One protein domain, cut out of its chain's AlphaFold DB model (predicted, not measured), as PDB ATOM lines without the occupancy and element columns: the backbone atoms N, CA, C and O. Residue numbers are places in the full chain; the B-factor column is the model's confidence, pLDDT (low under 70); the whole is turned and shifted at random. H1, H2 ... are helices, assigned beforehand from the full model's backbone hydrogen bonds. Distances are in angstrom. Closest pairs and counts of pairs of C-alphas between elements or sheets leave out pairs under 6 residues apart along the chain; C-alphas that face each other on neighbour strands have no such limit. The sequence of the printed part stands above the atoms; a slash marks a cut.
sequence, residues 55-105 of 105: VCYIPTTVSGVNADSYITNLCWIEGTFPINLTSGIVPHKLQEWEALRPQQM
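Overview. This is residues 55 to 105 of the 105 residues of the protein "Innexin" of Trichobilharzia regenti (UniProt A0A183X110). There is little regular structure here: two separate helices, H1 and then the shorter H2, stand well apart, strung on a long open link. A loop at residues 59 to 66, before H1, and another at residues 84 to 90, within the link, stick out. The printed part has 51 residues, with 19 in the two named helices and no named strand; the class is all helix. The whole is loose, with a radius of gyration of the C-alphas of 13.5 A and spans of 34 by 28 by 19 A.

Along the chain. Residues 55 to 66 hold no named element. H1, residues 67 to 78, begins at C-alpha 67 (79.192, 62.118, 38.870) and is 16.4 A long from first to last C-alpha. H2, residues 94 to 100, ends at C-alpha 100 (77.102, 86.655, 28.013).

Arrangement. H1 and H2 are apart, with no C-alpha of the one within 8 A of the other. In both, every O i to N i+4 pair is within hydrogen-bond range.

Size, cuts and confidence. The two farthest C-alphas, of Ser 63 and Met 105, are 37.8 A apart. The link from H1 to H2 is long, with 15 residues. The printed part has no cut. The pLDDT is under 70 at residues 60 to 65, 88 and 104 to 105.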
ATOM      1  N   VAL A  55      77.896  73.509  45.313       85.75
ATOM      2  CA  VAL A  55      77.122  72.322  44.930       85.75
ATOM      3  C   VAL A  55      76.431  72.614  43.604       85.75
ATOM      4  O   VAL A  55      75.752  73.634  43.474       85.75
ATOM      5  N   CYS A  56      76.609  71.736  42.618       87.44
ATOM      6  CA  CYS A  56      75.949  71.849  41.320       87.44
ATOM      7  C   CYS A  56      74.681  70.995  41.280       87.44
ATOM      8  O   CYS A  56      74.687  69.847  41.717       87.44
ATOM      9  N   TYR A  57      73.599  71.549  40.731       84.81
ATOM     10  CA  TYR A  57      72.367  70.803  40.492       84.81
ATOM     11  C   TYR A  57      72.404  70.148  39.112       84.81
ATOM     12  O   TYR A  57      72.634  70.824  38.110       84.81
ATOM     13  N   ILE A  58      72.160  68.839  39.060       81.06
ATOM     14  CA  ILE A  58      72.179  68.045  37.829       81.06
ATOM     15  C   ILE A  58      70.858  67.268  37.743       81.06
ATOM     16  O   ILE A  58      70.449  66.657  38.734       81.06
ATOM     17  N   PRO A  59      70.166  67.266  36.588       74.62
ATOM     18  CA  PRO A  59      68.989  66.429  36.404       74.62
ATOM     19  C   PRO A  59      69.380  64.942  36.424       74.62
ATOM     20  O   PRO A  59      70.390  64.524  35.859       74.62
ATOM     21  N   THR A  60      68.570  64.133  37.101       68.69
ATOM     22  CA  THR A  60      68.858  62.740  37.459       68.69
ATOM     23  C   THR A  60      68.920  61.799  36.247       68.69
ATOM     24  O   THR A  60      67.921  61.147  35.986       68.69
ATOM     25  N   THR A  61      70.050  61.681  35.534       57.47
ATOM     26  CA  THR A  61      70.381  60.526  34.650       57.47
ATOM     27  C   THR A  61      71.844  60.523  34.164       57.47
ATOM     28  O   THR A  61      72.115  60.322  32.980       57.47
ATOM     29  N   VAL A  62      72.833  60.702  35.039       60.78
ATOM     30  CA  VAL A  62      74.208  60.284  34.708       60.78
ATOM     31  C   VAL A  62      74.503  58.998  35.466       60.78
ATOM     32  O   VAL A  62      74.755  58.999  36.664       60.78
ATOM     33  N   SER A  63      74.378  57.865  34.769       55.41
ATOM     34  CA  SER A  63      74.719  56.540  35.294       55.41
ATOM     35  C   SER A  63      76.232  56.463  35.515       55.41
ATOM     36  O   SER A  63      76.972  56.001  34.650       55.41
ATOM     37  N   GLY A  64      76.697  56.953  36.661       63.28
ATOM     38  CA  GLY A  64      78.099  56.936  37.056       63.28
ATOM     39  C   GLY A  64      78.243  57.101  38.564       63.28
ATOM     40  O   GLY A  64      77.582  57.937  39.177       63.28
ATOM     41  N   VAL A  65      79.112  56.298  39.174       69.12
ATOM     42  CA  VAL A  65      79.492  56.471  40.580       69.12
ATOM     43  C   VAL A  65      80.236  57.809  40.691       69.12
ATOM     44  O   VAL A  65      81.205  58.025  39.966       69.12
ATOM     45  N   ASN A  66      79.791  58.707  41.576       73.19
ATOM     46  CA  ASN A  66      80.416  60.011  41.873       73.19
ATOM     47  C   ASN A  66      80.349  61.099  40.776       73.19
ATOM     48  O   ASN A  66      81.201  61.992  40.749       73.19
ATOM     49  N   ALA A  67      79.347  61.076  39.893       80.31
ATOM     50  CA  ALA A  67      79.192  62.118  38.870       80.31
ATOM     51  C   ALA A  67      78.999  63.533  39.463       80.31
ATOM     52  O   ALA A  67      79.548  64.502  38.936       80.31
ATOM     53  N   ASP A  68      78.306  63.642  40.599       82.50
ATOM     54  CA  ASP A  68      78.037  64.922  41.267       82.50
ATOM     55  C   ASP A  68      79.326  65.615  41.731       82.50
ATOM     56  O   ASP A  68      79.510  66.817  41.525       82.50
ATOM     57  N   SER A  69      80.262  64.848  42.300       84.44
ATOM     58  CA  SER A  69      81.561  65.359  42.751       84.44
ATOM     59  C   SER A  69      82.429  65.808  41.576       84.44
ATOM     60  O   SER A  69      83.099  66.835  41.661       84.44
ATOM     61  N   TYR A  70      82.406  65.065  40.464       86.00
ATOM     62  CA  TYR A  70      83.159  65.431  39.265       86.00
ATOM     63  C   TYR A  70      82.653  66.742  38.657       86.00
ATOM     64  O   TYR A  70      83.440  67.658  38.426       86.00
ATOM     65  N   ILE A  71      81.340  66.860  38.454       87.50
ATOM     66  CA  ILE A  71      80.730  68.054  37.854       87.50
ATOM     67  C   ILE A  71      80.909  69.272  38.762       87.50
ATOM     68  O   ILE A  71      81.205  70.362  38.280       87.50
ATOM     69  N   THR A  72      80.797  69.089  40.078       88.12
ATOM     70  CA  THR A  72      81.048  70.166  41.043       88.12
ATOM     71  C   THR A  72      82.480  70.697  40.939       88.12
ATOM     72  O   THR A  72      82.682  71.910  40.914       88.12
ATOM     73  N   ASN A  73      83.472  69.811  40.809       88.06
ATOM     74  CA  ASN A  73      84.867  70.213  40.618       88.06
ATOM     75  C   ASN A  73      85.100  70.880  39.258       88.06
ATOM     76  O   ASN A  73      85.852  71.847  39.175       88.06
ATOM     77  N   LEU A  74      84.442  70.394  38.203       89.12
ATOM     78  CA  LEU A  74      84.520  71.001  36.877       89.12
ATOM     79  C   LEU A  74      83.990  72.441  36.906       89.12
ATOM     80  O   LEU A  74      84.670  73.359  36.472       89.12
ATOM     81  N   CYS A  75      82.819  72.649  37.504       89.44
ATOM     82  CA  CYS A  75      82.210  73.967  37.666       89.44
ATOM     83  C   CYS A  75      83.082  74.923  38.497       89.44
ATOM     84  O   CYS A  75      83.162  76.117  38.213       89.44
ATOM     85  N   TRP A  76      83.779  74.395  39.505       89.44
ATOM     86  CA  TRP A  76      84.722  75.175  40.303       89.44
ATOM     87  C   TRP A  76      85.937  75.658  39.494       89.44
ATOM     88  O   TRP A  76      86.365  76.795  39.670       89.44
ATOM     89  N   ILE A  77      86.486  74.815  38.615       89.38
ATOM     90  CA  ILE A  77      87.678  75.139  37.810       89.38
ATOM     91  C   ILE A  77      87.327  76.069  36.645       89.38
ATOM     92  O   ILE A  77      88.039  77.039  36.403       89.38
ATOM     93  N   GLU A  78      86.232  75.779  35.940       87.75
ATOM     94  CA  GLU A  78      85.781  76.559  34.778       87.75
ATOM     95  C   GLU A  78      85.166  77.910  35.184       87.75
ATOM     96  O   GLU A  78      85.113  78.851  34.389       87.75
ATOM     97  N   GLY A  79      84.727  78.029  36.440       87.19
ATOM     98  CA  GLY A  79      84.063  79.213  36.964       87.19
ATOM     99  C   GLY A  79      82.585  79.289  36.575       87.19
ATOM    100  O   GLY A  79      82.094  78.622  35.666       87.19
ATOM    101  N   THR A  80      81.846  80.132  37.296       87.00
ATOM    102  CA  THR A  80      80.417  80.373  37.050       87.00
ATOM    103  C   THR A  80      80.170  81.844  36.766       87.00
ATOM    104  O   THR A  80      80.891  82.714  37.253       87.00
ATOM    105  N   PHE A  81      79.131  82.131  35.989       85.94
ATOM    106  CA  PHE A  81      78.651  83.489  35.767       85.94
ATOM    107  C   PHE A  81      77.148  83.555  36.068       85.94
ATOM    108  O   PHE A  81      76.416  82.601  35.790       85.94
ATOM    109  N   PRO A  82      76.670  84.655  36.672       84.19
ATOM    110  CA  PRO A  82      75.268  84.786  37.025       84.19
ATOM    111  C   PRO A  82      74.424  85.054  35.776       84.19
ATOM    112  O   PRO A  82      74.734  85.937  34.979       84.19
ATOM    113  N   ILE A  83      73.311  84.333  35.648       82.62
ATOM    114  CA  ILE A  83      72.271  84.615  34.655       82.62
ATOM    115  C   ILE A  83      71.040  85.198  35.346       82.62
ATOM    116  O   ILE A  83      70.649  84.758  36.429       82.62
ATOM    117  N   ASN A  84      70.407  86.195  34.727       80.62
ATOM    118  CA  ASN A  84      69.162  86.744  35.251       80.62
ATOM    119  C   ASN A  84      67.989  85.841  34.850       80.62
ATOM    120  O   ASN A  84      67.514  85.894  33.721       80.62
ATOM    121  N   LEU A  85      67.508  85.031  35.792       76.88
ATOM    122  CA  LEU A  85      66.366  84.136  35.579       76.88
ATOM    123  C   LEU A  85      65.013  84.874  35.570       76.88
ATOM    124  O   LEU A  85      64.011  84.297  35.158       76.88
ATOM    125  N   THR A  86      64.965  86.147  35.978       76.75
ATOM    126  CA  THR A  86      63.723  86.943  36.048       76.75
ATOM    127  C   THR A  86      63.139  87.227  34.667       76.75
ATOM    128  O   THR A  86      61.926  87.330  34.517       76.75
ATOM    129  N   SER A  87      63.987  87.337  33.642       71.12
ATOM    130  CA  SER A  87      63.546  87.512  32.254       71.12
ATOM    131  C   SER A  87      63.072  86.204  31.609       71.12
ATOM    132  O   SER A  87      62.551  86.248  30.500       71.12
ATOM    133  N   GLY A  88      63.241  85.052  32.276       69.19
ATOM    134  CA  GLY A  88      62.758  83.741  31.823       69.19
ATOM    135  C   GLY A  88      63.427  83.192  30.557       69.19
ATOM    136  O   GLY A  88      63.039  82.129  30.079       69.19
ATOM    137  N   ILE A  89      64.422  83.891  30.007       70.00
ATOM    138  CA  ILE A  89      65.073  83.533  28.747       70.00
ATOM    139  C   ILE A  89      66.427  82.907  29.078       70.00
ATOM    140  O   ILE A  89      67.396  83.607  29.368       70.00
ATOM    141  N   VAL A  90      66.480  81.577  29.050       80.75
ATOM    142  CA  VAL A  90      67.747  80.840  29.048       80.75
ATOM    143  C   VAL A  90      68.227  80.767  27.596       80.75
ATOM    144  O   VAL A  90      67.451  80.337  26.741       80.75
ATOM    145  N   PRO A  91      69.464  81.186  27.285       82.38
ATOM    146  CA  PRO A  91      69.962  81.133  25.919       82.38
ATOM    147  C   PRO A  91      69.984  79.693  25.407       82.38
ATOM    148  O   PRO A  91      70.429  78.769  26.090       82.38
ATOM    149  N   HIS A  92      69.504  79.491  24.183       83.88
ATOM    150  CA  HIS A  92      69.428  78.160  23.574       83.88
ATOM    151  C   HIS A  92      70.557  77.914  22.572       83.88
ATOM    152  O   HIS A  92      70.817  76.769  22.203       83.88
ATOM    153  N   LYS A  93      71.241  78.977  22.126       87.94
ATOM    154  CA  LYS A  93      72.351  78.895  21.172       87.94
ATOM    155  C   LYS A  93      73.677  79.178  21.854       87.94
ATOM    156  O   LYS A  93      73.775  80.085  22.672       87.94
ATOM    157  N   LEU A  94      74.725  78.465  21.436       85.06
ATOM    158  CA  LEU A  94      76.074  78.639  21.981       85.06
ATOM    159  C   LEU A  94      76.563  80.091  21.851       85.06
ATOM    160  O   LEU A  94      77.060  80.652  22.814       85.06
ATOM    161  N   GLN A  95      76.322  80.734  20.705       86.69
ATOM    162  CA  GLN A  95      76.722  82.127  20.450       86.69
ATOM    163  C   GLN A  95      76.144  83.122  21.470       86.69
ATOM    164  O   GLN A  95      76.805  84.089  21.838       86.69
ATOM    165  N   GLU A  96      74.922  82.881  21.948       84.75
ATOM    166  CA  GLU A  96      74.280  83.726  22.961       84.75
ATOM    167  C   GLU A  96      74.954  83.545  24.331       84.75
ATOM    168  O   GLU A  96      75.128  84.515  25.064       84.75
ATOM    169  N   TRP A  97      75.406  82.326  24.653       83.00
ATOM    170  CA  TRP A  97      76.204  82.049  25.854       83.00
ATOM    171  C   TRP A  97      77.586  82.701  25.802       83.00
ATOM    172  O   TRP A  97      78.066  83.214  26.809       83.00
ATOM    173  N   GLU A  98      78.224  82.709  24.633       84.75
ATOM    174  CA  GLU A  98      79.519  83.368  24.451       84.75
ATOM    175  C   GLU A  98      79.415  84.884  24.617       84.75
ATOM    176  O   GLU A  98      80.289  85.484  25.239       84.75
ATOM    177  N   ALA A  99      78.331  85.492  24.128       83.25
ATOM    178  CA  ALA A  99      78.069  86.922  24.281       83.25
ATOM    179  C   ALA A  99      77.812  87.344  25.740       83.25
ATOM    180  O   ALA A  99      78.060  88.494  26.097       83.25
ATOM    181  N   LEU A 100      77.322  86.427  26.581       80.69
ATOM    182  CA  LEU A 100      77.102  86.655  28.013       80.69
ATOM    183  C   LEU A 100      78.344  86.398  28.868       80.69
ATOM    184  O   LEU A 100      78.347  86.730  30.056       80.69
ATOM    185  N   ARG A 101      79.389  85.794  28.296       80.50
ATOM    186  CA  ARG A 101      80.611  85.502  29.035       80.50
ATOM    187  C   ARG A 101      81.261  86.831  29.435       80.50
ATOM    188  O   ARG A 101      81.519  87.655  28.553       80.50
ATOM    189  N   PRO A 102      81.546  87.068  30.729       76.19
ATOM    190  CA  PRO A 102      82.312  88.244  31.113       76.19
ATOM    191  C   PRO A 102      83.651  88.204  30.372       76.19
ATOM    192  O   PRO A 102      84.290  87.150  30.302       76.19
ATOM    193  N   GLN A 103      84.063  89.328  29.782       70.50
ATOM    194  CA  GLN A 103      85.398  89.424  29.199       70.50
ATOM    195  C   GLN A 103      86.399  89.169  30.328       70.50
ATOM    196  O   GLN A 103      86.400  89.901  31.318       70.50
ATOM    197  N   GLN A 104      87.182  88.092  30.215       60.25
ATOM    198  CA  GLN A 104      88.305  87.850  31.117       60.25
ATOM    199  C   GLN A 104      89.209  89.082  31.034       60.25
ATOM    200  O   GLN A 104      89.756  89.367  29.968       60.25
ATOM    201  N   MET A 105      89.261  89.847  32.126       43.25
ATOM    202  CA  MET A 105      90.246  90.910  32.317       43.25
ATOM    203  C   MET A 105      91.629  90.296  32.508       43.25
ATOM    204  O   MET A 105      91.706  89.255  33.202       43.25
TER     205      MET A 105